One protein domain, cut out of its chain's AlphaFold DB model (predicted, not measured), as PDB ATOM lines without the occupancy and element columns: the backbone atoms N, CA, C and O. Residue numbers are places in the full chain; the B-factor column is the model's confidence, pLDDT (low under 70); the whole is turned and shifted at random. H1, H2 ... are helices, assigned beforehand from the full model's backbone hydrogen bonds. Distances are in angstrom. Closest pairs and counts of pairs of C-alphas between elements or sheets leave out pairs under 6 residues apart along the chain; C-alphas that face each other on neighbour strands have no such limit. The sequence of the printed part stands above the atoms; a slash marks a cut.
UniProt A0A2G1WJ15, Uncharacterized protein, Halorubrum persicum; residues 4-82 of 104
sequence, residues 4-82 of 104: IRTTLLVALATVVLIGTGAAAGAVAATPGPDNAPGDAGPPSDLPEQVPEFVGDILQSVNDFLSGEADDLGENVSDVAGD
ATOM      1  N   ILE A   4      24.855  -0.039 -24.926       70.44
ATOM      2  CA  ILE A   4      24.671   0.417 -23.535       70.44
ATOM      3  C   ILE A   4      24.590   1.952 -23.446       70.44
ATOM      4  O   ILE A   4      23.722   2.491 -22.767       70.44
ATOM      5  N   ARG A   5      25.446   2.666 -24.193       62.00
ATOM      6  CA  ARG A   5      25.425   4.139 -24.252       62.00
ATOM      7  C   ARG A   5      24.151   4.674 -24.918       62.00
ATOM      8  O   ARG A   5      23.621   5.683 -24.478       62.00
ATOM      9  N   THR A   6      23.643   3.983 -25.941       63.44
ATOM     10  CA  THR A   6      22.420   4.397 -26.651       63.44
ATOM     11  C   THR A   6      21.177   4.194 -25.782       63.44
ATOM     12  O   THR A   6      20.308   5.059 -25.747       63.44
ATOM     13  N   THR A   7      21.105   3.097 -25.023       69.06
ATOM     14  CA  THR A   7      19.980   2.827 -24.117       69.06
ATOM     15  C   THR A   7      19.930   3.812 -22.946       69.06
ATOM     16  O   THR A   7      18.852   4.296 -22.615       69.06
ATOM     17  N   LEU A   8      21.084   4.165 -22.365       66.44
ATOM     18  CA  LEU A   8      21.144   5.146 -21.273       66.44
ATOM     19  C   LEU A   8      20.702   6.551 -21.709       66.44
ATOM     20  O   LEU A   8      19.953   7.198 -20.983       66.44
ATOM     21  N   LEU A   9      21.093   7.001 -22.907       66.94
ATOM     22  CA  LEU A   9      20.686   8.318 -23.417       66.94
ATOM     23  C   LEU A   9      19.174   8.414 -23.672       66.94
ATOM     24  O   LEU A   9      18.569   9.445 -23.388       66.94
ATOM     25  N   VAL A  10      18.551   7.339 -24.169       66.06
ATOM     26  CA  VAL A  10      17.098   7.307 -24.404       66.06
ATOM     27  C   VAL A  10      16.324   7.311 -23.084       66.06
ATOM     28  O   VAL A  10      15.328   8.021 -22.971       66.06
ATOM     29  N   ALA A  11      16.794   6.582 -22.070       58.88
ATOM     30  CA  ALA A  11      16.155   6.565 -20.755       58.88
ATOM     31  C   ALA A  11      16.209   7.945 -20.069       58.88
ATOM     32  O   ALA A  11      15.180   8.433 -19.599       58.88
ATOM     33  N   LEU A  12      17.364   8.621 -20.088       58.66
ATOM     34  CA  LEU A  12      17.529   9.942 -19.469       58.66
ATOM     35  C   LEU A  12      16.622  11.010 -20.112       58.66
ATOM     36  O   LEU A  12      15.990  11.798 -19.412       58.66
ATOM     37  N   ALA A  13      16.486  10.995 -21.444       56.75
ATOM     38  CA  ALA A  13      15.641  11.948 -22.171       56.75
ATOM     39  C   ALA A  13      14.149  11.844 -21.800       56.75
ATOM     40  O   ALA A  13      13.437  12.846 -21.811       56.75
ATOM     41  N   THR A  14      13.668  10.649 -21.439       56.53
ATOM     42  CA  THR A  14      12.268  10.456 -21.018       56.53
ATOM     43  C   THR A  14      11.980  10.958 -19.605       56.53
ATOM     44  O   THR A  14      10.863  11.395 -19.342       56.53
ATOM     45  N   VAL A  15      12.979  10.962 -18.717       56.84
ATOM     46  CA  VAL A  15      12.838  11.474 -17.344       56.84
ATOM     47  C   VAL A  15      12.797  13.006 -17.336       56.84
ATOM     48  O   VAL A  15      11.955  13.592 -16.662       56.84
ATOM     49  N   VAL A  16      13.625  13.662 -18.159       59.00
ATOM     50  CA  VAL A  16      13.654  15.135 -18.275       59.00
ATOM     51  C   VAL A  16      12.343  15.698 -18.853       59.00
ATOM     52  O   VAL A  16      11.906  16.777 -18.461       59.00
ATOM     53  N   LEU A  17      11.662  14.952 -19.731       53.16
ATOM     54  CA  LEU A  17      10.422  15.396 -20.388       53.16
ATOM     55  C   LEU A  17       9.217  15.528 -19.430       53.16
ATOM     56  O   LEU A  17       8.250  16.210 -19.759       53.16
ATOM     57  N   ILE A  18       9.257  14.910 -18.245       61.06
ATOM     58  CA  ILE A  18       8.164  14.970 -17.254       61.06
ATOM     59  C   ILE A  18       8.341  16.164 -16.287       61.06
ATOM     60  O   ILE A  18       7.419  16.519 -15.558       61.06
ATOM     61  N   GLY A  19       9.497  16.841 -16.309       54.16
ATOM     62  CA  GLY A  19       9.868  17.868 -15.328       54.16
ATOM     63  C   GLY A  19       9.543  19.327 -15.676       54.16
ATOM     64  O   GLY A  19       9.782  20.199 -14.847       54.16
ATOM     65  N   THR A  20       9.006  19.649 -16.859       54.12
ATOM     66  CA  THR A  20       8.743  21.051 -17.257       54.12
ATOM     67  C   THR A  20       7.255  21.389 -17.243       54.12
ATOM     68  O   THR A  20       6.641  21.643 -18.279       54.12
ATOM     69  N   GLY A  21       6.667  21.399 -16.049       47.06
ATOM     70  CA  GLY A  21       5.354  21.986 -15.775       47.06
ATOM     71  C   GLY A  21       5.495  23.408 -15.240       47.06
ATOM     72  O   GLY A  21       5.221  23.659 -14.072       47.06
ATOM     73  N   ALA A  22       5.953  24.340 -16.076       48.78
ATOM     74  CA  ALA A  22       5.967  25.758 -15.744       48.78
ATOM     75  C   ALA A  22       4.557  26.350 -15.895       48.78
ATOM     76  O   ALA A  22       4.061  26.508 -17.008       48.78
ATOM     77  N   ALA A  23       3.936  26.729 -14.780       45.94
ATOM     78  CA  ALA A  23       2.973  27.825 -14.736       45.94
ATOM     79  C   ALA A  23       2.948  28.396 -13.315       45.94
ATOM     80  O   ALA A  23       2.383  27.816 -12.392       45.94
ATOM     81  N   ALA A  24       3.604  29.544 -13.167       52.34
ATOM     82  CA  ALA A  24       3.586  30.382 -11.986       52.34
ATOM     83  C   ALA A  24       2.139  30.744 -11.610       52.34
ATOM     84  O   ALA A  24       1.496  31.566 -12.261       52.34
ATOM     85  N   GLY A  25       1.630  30.134 -10.542       40.94
ATOM     86  CA  GLY A  25       0.442  30.609  -9.847       40.94
ATOM     87  C   GLY A  25       0.828  31.784  -8.961       40.94
ATOM     88  O   GLY A  25       1.115  31.601  -7.783       40.94
ATOM     89  N   ALA A  26       0.873  32.990  -9.526       44.19
ATOM     90  CA  ALA A  26       0.927  34.201  -8.723       44.19
ATOM     91  C   ALA A  26      -0.368  34.286  -7.900       44.19
ATOM     92  O   ALA A  26      -1.445  34.520  -8.452       44.19
ATOM     93  N   VAL A  27      -0.281  34.082  -6.582       45.56
ATOM     94  CA  VAL A  27      -1.368  34.459  -5.677       45.56
ATOM     95  C   VAL A  27      -1.376  35.988  -5.654       45.56
ATOM     96  O   VAL A  27      -0.529  36.640  -5.048       45.56
ATOM     97  N   ALA A  28      -2.280  36.596  -6.416       53.62
ATOM     98  CA  ALA A  28      -2.587  38.001  -6.228       53.62
ATOM     99  C   ALA A  28      -3.365  38.097  -4.911       53.62
ATOM    100  O   ALA A  28      -4.545  37.748  -4.858       53.62
ATOM    101  N   ALA A  29      -2.697  38.520  -3.838       58.31
ATOM    102  CA  ALA A  29      -3.384  38.939  -2.626       58.31
ATOM    103  C   ALA A  29      -4.278  40.123  -3.011       58.31
ATOM    104  O   ALA A  29      -3.777  41.206  -3.308       58.31
ATOM    105  N   THR A  30      -5.593  39.900  -3.091       48.84
ATOM    106  CA  THR A  30      -6.546  40.994  -3.266       48.84
ATOM    107  C   THR A  30      -6.396  41.916  -2.058       48.84
ATOM    108  O   THR A  30      -6.605  41.461  -0.932       48.84
ATOM    109  N   PRO A  31      -6.007  43.186  -2.248       57.97
ATOM    110  CA  PRO A  31      -5.899  44.114  -1.139       57.97
ATOM    111  C   PRO A  31      -7.294  44.272  -0.509       57.97
ATOM    112  O   PRO A  31      -8.247  44.648  -1.197       57.97
ATOM    113  N   GLY A  32      -7.448  43.904   0.767       57.00
ATOM    114  CA  GLY A  32      -8.705  44.060   1.513       57.00
ATOM    115  C   GLY A  32      -9.080  45.540   1.662       57.00
ATOM    116  O   GLY A  32      -8.240  46.396   1.410       57.00
ATOM    117  N   PRO A  33     -10.318  45.890   2.042       59.81
ATOM    118  CA  PRO A  33     -10.803  47.279   2.074       59.81
ATOM    119  C   PRO A  33     -10.005  48.241   2.983       59.81
ATOM    120  O   PRO A  33     -10.208  49.451   2.905       59.81
ATOM    121  N   ASP A  34      -9.052  47.729   3.761       58.78
ATOM    122  CA  ASP A  34      -8.247  48.441   4.749       58.78
ATOM    123  C   ASP A  34      -6.772  48.583   4.313       58.78
ATOM    124  O   ASP A  34      -5.852  48.358   5.090       58.78
ATOM    125  N   ASN A  35      -6.500  48.958   3.056       54.78
ATOM    126  CA  ASN A  35      -5.128  49.285   2.622       54.78
ATOM    127  C   ASN A  35      -4.722  50.679   3.102       54.78
ATOM    128  O   ASN A  35      -4.558  51.612   2.309       54.78
ATOM    129  N   ALA A  36      -4.554  50.831   4.413       60.59
ATOM    130  CA  ALA A  36      -3.702  51.886   4.930       60.59
ATOM    131  C   ALA A  36      -2.262  51.604   4.440       60.59
ATOM    132  O   ALA A  36      -1.787  50.482   4.623       60.59
ATOM    133  N   PRO A  37      -1.541  52.571   3.835       57.16
ATOM    134  CA  PRO A  37      -0.191  52.376   3.275       57.16
ATOM    135  C   PRO A  37       0.930  51.994   4.267       57.16
ATOM    136  O   PRO A  37       2.098  52.227   3.968       57.16
ATOM    137  N   GLY A  38       0.616  51.454   5.447       58.31
ATOM    138  CA  GLY A  38       1.581  51.186   6.513       58.31
ATOM    139  C   GLY A  38       1.400  49.874   7.277       58.31
ATOM    140  O   GLY A  38       2.206  49.628   8.163       58.31
ATOM    141  N   ASP A  39       0.395  49.046   6.959       59.91
ATOM    142  CA  ASP A  39       0.072  47.844   7.759       59.91
ATOM    143  C   ASP A  39       0.394  46.508   7.063       59.91
ATOM    144  O   ASP A  39       0.315  45.442   7.659       59.91
ATOM    145  N   ALA A  40       0.837  46.541   5.804       66.25
ATOM    146  CA  ALA A  40       1.333  45.361   5.087       66.25
ATOM    147  C   ALA A  40       2.836  45.112   5.347       66.25
ATOM    148  O   ALA A  40       3.584  44.753   4.436       66.25
ATOM    149  N   GLY A  41       3.301  45.386   6.569       71.12
ATOM    150  CA  GLY A  41       4.659  45.049   6.994       71.12
ATOM    151  C   GLY A  41       4.798  43.538   7.217       71.12
ATOM    152  O   GLY A  41       3.801  42.875   7.510       71.12
ATOM    153  N   PRO A  42       6.007  42.961   7.077       72.00
ATOM    154  CA  PRO A  42       6.235  41.580   7.481       72.00
ATOM    155  C   PRO A  42       5.772  41.388   8.936       72.00
ATOM    156  O   PRO A  42       6.003  42.282   9.752       72.00
ATOM    157  N   PRO A  43       5.103  40.268   9.262       74.62
ATOM    158  CA  PRO A  43       4.522  40.071  10.581       74.62
ATOM    159  C   PRO A  43       5.589  40.213  11.670       74.62
ATOM    160  O   PRO A  43       6.611  39.531  11.636       74.62
ATOM    161  N   SER A  44       5.337  41.096  12.637       72.75
ATOM    162  CA  SER A  44       6.261  41.397  13.741       72.75
ATOM    163  C   SER A  44       6.457  40.226  14.709       72.75
ATOM    164  O   SER A  44       7.401  40.231  15.489       72.75
ATOM    165  N   ASP A  45       5.565  39.236  14.653       73.94
ATOM    166  CA  ASP A  45       5.579  38.025  15.480       73.94
ATOM    167  C   ASP A  45       6.236  36.828  14.775       73.94
ATOM    168  O   ASP A  45       6.088  35.685  15.214       73.94
ATOM    169  N   LEU A  46       6.930  37.052  13.655       75.12
ATOM    170  CA  LEU A  46       7.763  35.999  13.095       75.12
ATOM    171  C   LEU A  46       8.931  35.724  14.049       75.12
ATOM    172  O   LEU A  46       9.531  36.669  14.569       75.12
ATOM    173  N   PRO A  47       9.267  34.443  14.283       73.94
ATOM    174  CA  PRO A  47      10.496  34.106  14.982       73.94
ATOM    175  C   PRO A  47      11.692  34.732  14.257       73.94
ATOM    176  O   PRO A  47      11.601  35.114  13.085       73.94
ATOM    177  N   GLU A  48      12.821  34.826  14.960       77.00
ATOM    178  CA  GLU A  48      14.074  35.280  14.358       77.00
ATOM    179  C   GLU A  48      14.374  34.515  13.061       77.00
ATOM    180  O   GLU A  48      13.894  33.392  12.857       77.00
ATOM    181  N   GLN A  49      15.147  35.148  12.167       73.94
ATOM    182  CA  GLN A  49      15.604  34.504  10.937       73.94
ATOM    183  C   GLN A  49      16.105  33.095  11.255       73.94
ATOM    184  O   GLN A  49      16.855  32.897  12.214       73.94
ATOM    185  N   VAL A  50      15.645  32.125  10.455       82.69
ATOM    186  CA  VAL A  50      16.104  30.742  10.580       82.69
ATOM    187  C   VAL A  50      17.634  30.734  10.610       82.69
ATOM    188  O   VAL A  50      18.243  31.485   9.848       82.69
ATOM    189  N   PRO A  51      18.253  29.931  11.491       83.69
ATOM    190  CA  PRO A  51      19.704  29.870  11.579       83.69
ATOM    191  C   PRO A  51      20.344  29.579  10.217       83.69
ATOM    192  O   PRO A  51      19.787  28.799   9.440       83.69
ATOM    193  N   GLU A  52      21.530  30.150   9.973       80.25
ATOM    194  CA  GLU A  52      22.302  29.989   8.722       80.25
ATOM    195  C   GLU A  52      22.488  28.517   8.319       80.25
ATOM    196  O   GLU A  52      22.443  28.194   7.139       80.25
ATOM    197  N   PHE A  53      22.526  27.614   9.303       83.94
ATOM    198  CA  PHE A  53      22.474  26.159   9.133       83.94
ATOM    199  C   PHE A  53      21.418  25.677   8.119       83.94
ATOM    200  O   PHE A  53      21.675  24.785   7.312       83.94
ATOM    201  N   VAL A  54      20.214  26.260   8.129       89.19
ATOM    202  CA  VAL A  54      19.160  25.877   7.176       89.19
ATOM    203  C   VAL A  54      19.497  26.371   5.769       89.19
ATOM    204  O   VAL A  54      19.187  25.682   4.799       89.19
ATOM    205  N   GLY A  55      20.153  27.526   5.644       89.31
ATOM    206  CA  GLY A  55      20.681  28.025   4.374       89.31
ATOM    207  C   GLY A  55      21.702  27.065   3.766       89.31
ATOM    208  O   GLY A  55      21.559  26.687   2.603       89.31
ATOM    209  N   ASP A  56      22.642  26.578   4.573       90.00
ATOM    210  CA  ASP A  56      23.671  25.620   4.147       90.00
ATOM    211  C   ASP A  56      23.071  24.262   3.724       90.00
ATOM    212  O   ASP A  56      23.486  23.652   2.730       90.00
ATOM    213  N   ILE A  57      22.013  23.808   4.409       91.25
ATOM    214  CA  ILE A  57      21.243  22.628   3.982       91.25
ATOM    215  C   ILE A  57      20.544  22.880   2.642       91.25
ATOM    216  O   ILE A  57      20.571  22.018   1.761       91.25
ATOM    217  N   LEU A  58      19.897  24.035   2.468       92.56
ATOM    218  CA  LEU A  58      19.169  24.357   1.235       92.56
ATOM    219  C   LEU A  58      20.108  24.490   0.031       92.56
ATOM    220  O   LEU A  58      19.741  24.075  -1.071       92.56
ATOM    221  N   GLN A  59      21.318  25.001   0.251       91.19
ATOM    222  CA  GLN A  59      22.398  25.015  -0.733       91.19
ATOM    223  C   GLN A  59      22.742  23.580  -1.170       91.19
ATOM    224  O   GLN A  59      22.660  23.261  -2.354       91.19
ATOM    225  N   SER A  60      22.981  22.680  -0.210       91.88
ATOM    226  CA  SER A  60      23.301  21.269  -0.481       91.88
ATOM    227  C   SER A  60      22.202  20.552  -1.280       91.88
ATOM    228  O   SER A  60      22.485  19.772  -2.194       91.88
ATOM    229  N   VAL A  61      20.930  20.838  -0.977       92.94
ATOM    230  CA  VAL A  61      19.778  20.306  -1.728       92.94
ATOM    231  C   VAL A  61      19.766  20.822  -3.168       92.94
ATOM    232  O   VAL A  61      19.520  20.045  -4.093       92.94
ATOM    233  N   ASN A  62      20.028  22.113  -3.382       92.88
ATOM    234  CA  ASN A  62      20.070  22.698  -4.720       92.88
ATOM    235  C   ASN A  62      21.190  22.093  -5.584       92.88
ATOM    236  O   ASN A  62      20.974  21.824  -6.770       92.88
ATOM    237  N   ASP A  63      22.353  21.842  -4.992       92.50
ATOM    238  CA  ASP A  63      23.516  21.301  -5.698       92.50
ATOM    239  C   ASP A  63      23.284  19.837  -6.099       92.50
ATOM    240  O   ASP A  63      23.587  19.443  -7.228       92.50
ATOM    241  N   PHE A  64      22.615  19.052  -5.246       94.56
ATOM    242  CA  PHE A  64      22.155  17.705  -5.600       94.56
ATOM    243  C   PHE A  64      21.135  17.718  -6.749       94.56
ATOM    244  O   PHE A  64      21.251  16.955  -7.709       94.56
ATOM    245  N   LEU A  65      20.144  18.617  -6.703       93.94
ATOM    246  CA  LEU A  65      19.139  18.742  -7.768       93.94
ATOM    247  C   LEU A  65      19.739  19.213  -9.099       93.94
ATOM    248  O   LEU A  65      19.244  18.840 -10.165       93.94
ATOM    249  N   SER A  66      20.804  20.007  -9.035       93.56
ATOM    250  CA  SER A  66      21.564  20.457 -10.203       93.56
ATOM    251  C   SER A  66      22.509  19.376 -10.745       93.56
ATOM    252  O   SER A  66      23.047  19.536 -11.842       93.56
ATOM    253  N   GLY A  67      22.684  18.267 -10.015       90.31
ATOM    254  CA  GLY A  67      23.628  17.195 -10.331       90.31
ATOM    255  C   GLY A  67      25.091  17.570 -10.077       90.31
ATOM    256  O   GLY A  67      25.980  16.925 -10.627       90.31
ATOM    257  N   GLU A  68      25.339  18.628  -9.303       89.50
ATOM    258  CA  GLU A  68      26.678  19.052  -8.882       89.50
ATOM    259  C   GLU A  68      27.174  18.232  -7.681       89.50
ATOM    260  O   GLU A  68      28.374  17.990  -7.552       89.50
ATOM    261  N   ALA A  69      26.249  17.737  -6.853       85.75
ATOM    262  CA  ALA A  69      26.524  16.801  -5.769       85.75
ATOM    263  C   ALA A  69      25.831  15.451  -6.007       85.75
ATOM    264  O   ALA A  69      24.653  15.408  -6.359       85.75
ATOM    265  N   ASP A  70      26.548  14.350  -5.770       88.75
ATOM    266  CA  ASP A  70      26.019  12.987  -5.917       88.75
ATOM    267  C   ASP A  70      25.375  12.457  -4.619       88.75
ATOM    268  O   ASP A  70      24.356  11.768  -4.668       88.75
ATOM    269  N   ASP A  71      25.919  12.823  -3.452       89.88
ATOM    270  CA  ASP A  71      25.532  12.268  -2.149       89.88
ATOM    271  C   ASP A  71      24.999  13.355  -1.196       89.88
ATOM    272  O   ASP A  71      25.695  13.853  -0.313       89.88
ATOM    273  N   LEU A  72      23.716  13.708  -1.347       91.81
ATOM    274  CA  LEU A  72      23.057  14.727  -0.511       91.81
ATOM    275  C   LEU A  72      23.122  14.412   0.991       91.81
ATOM    276  O   LEU A  72      23.246  15.315   1.811       91.81
ATOM    277  N   GLY A  73      22.989  13.133   1.347       89.94
ATOM    278  CA  GLY A  73      22.956  12.701   2.743       89.94
ATOM    279  C   GLY A  73      24.258  12.999   3.483       89.94
ATOM    280  O   GLY A  73      24.193  13.465   4.615       89.94
ATOM    281  N   GLU A  74      25.404  12.787   2.831       89.06
ATOM    282  CA  GLU A  74      26.722  13.073   3.409       89.06
ATOM    283  C   GLU A  74      26.906  14.581   3.591       89.06
ATOM    284  O   GLU A  74      27.162  15.040   4.697       89.06
ATOM    285  N   ASN A  75      26.623  15.366   2.548       87.12
ATOM    286  CA  ASN A  75      26.756  16.825   2.591       87.12
ATOM    287  C   ASN A  75      25.865  17.464   3.671       87.12
ATOM    288  O   ASN A  75      26.290  18.369   4.386       87.12
ATOM    289  N   VAL A  76      24.625  16.986   3.825       89.31
ATOM    290  CA  VAL A  76      23.732  17.454   4.897       89.31
ATOM    291  C   VAL A  76      24.205  16.961   6.266       89.31
ATOM    292  O   VAL A  76      24.068  17.693   7.245       89.31
ATOM    293  N   SER A  77      24.750  15.745   6.355       86.56
ATOM    294  CA  SER A  77      25.299  15.194   7.598       86.56
ATOM    295  C   SER A  77      26.530  15.965   8.070       86.56
ATOM    296  O   SER A  77      26.661  16.174   9.269       86.56
ATOM    297  N   ASP A  78      27.381  16.443   7.165       85.75
ATOM    298  CA  ASP A  78      28.517  17.305   7.503       85.75
ATOM    299  C   ASP A  78      28.042  18.653   8.060       85.75
ATOM    300  O   ASP A  78      28.484  19.088   9.124       85.75
ATOM    301  N   VAL A  79      27.061  19.277   7.400       85.25
ATOM    302  CA  VAL A  79      26.474  20.561   7.829       85.25
ATOM    303  C   VAL A  79      25.715  20.431   9.159       85.25
ATOM    304  O   VAL A  79      25.733  21.346   9.979       85.25
ATOM    305  N   ALA A  80      25.044  19.303   9.399       81.88
ATOM    306  CA  ALA A  80      24.287  19.044  10.631       81.88
ATOM    307  C   ALA A  80      25.111  18.411  11.759       81.88
ATOM    308  O   ALA A  80      24.680  18.432  12.915       81.88
ATOM    309  N   GLY A  81      26.261  17.826  11.431       72.69
ATOM    310  CA  GLY A  81      27.129  17.077  12.335       72.69
ATOM    311  C   GLY A  81      28.143  17.938  13.085       72.69
ATOM    312  O   GLY A  81      28.590  17.523  14.155       72.69
ATOM    313  N   ASP A  82      28.440  19.154  12.612       63.31
ATOM    314  CA  ASP A  82      29.326  20.126  13.285       63.31
ATOM    315  C   ASP A  82      28.642  20.820  14.487       63.31
ATOM    316  O   ASP A  82      28.711  22.026  14.703       63.31
TER     317      ASP A  82
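What this domain is: This is residues 4 to 82 of the 104 residues of an uncharacterized protein of Halorubrum persicum (UniProt A0A2G1WJ15). A small helical hairpin, H2 and H3 side by side, ends a wide open hook whose other arm is a long loop leading back to H1, a lone helix that stands free. The printed part has 79 residues with three named helices, in the order H1, H2, H3, and no named strand. It is all helix, though only 37 residues are in named elements, under half. The whole is extended and flat, with a radius of gyration of the C-alphas of 21.0 A and spans of 65 by 39 by 12 A.

How they stand to each other: Start at H2, residues 52 to 65, which touches H3, residues 72 to 81; their closest C-alphas, of Ile 57 and Val 76, are 5.8 A apart. This hairpin has a shallow tilt of 12 degrees, opposite ways. H1, residues 4 to 16, is apart from both. In H1, H2 and H3 every O i to N i+4 pair is within hydrogen-bond range.

Where its parts are: Find C-alpha 52 at (22.302, 29.989, 8.722); H2 runs 20.2 A to C-alpha 65. H3 runs 13.7 A to C-alpha 81 at (27.129, 17.077, 12.335). H1 runs 19.1 A from C-alpha 4 at (24.671, 0.417, -23.535).

The domain as a whole: The farthest C-alphas, of Ile 4 and Ala 36, are 65.3 A apart. The printed part has no cut; the link from H1 to H2, 35 residues, is long. Residues 5 to 40 and 82 have pLDDT under 70.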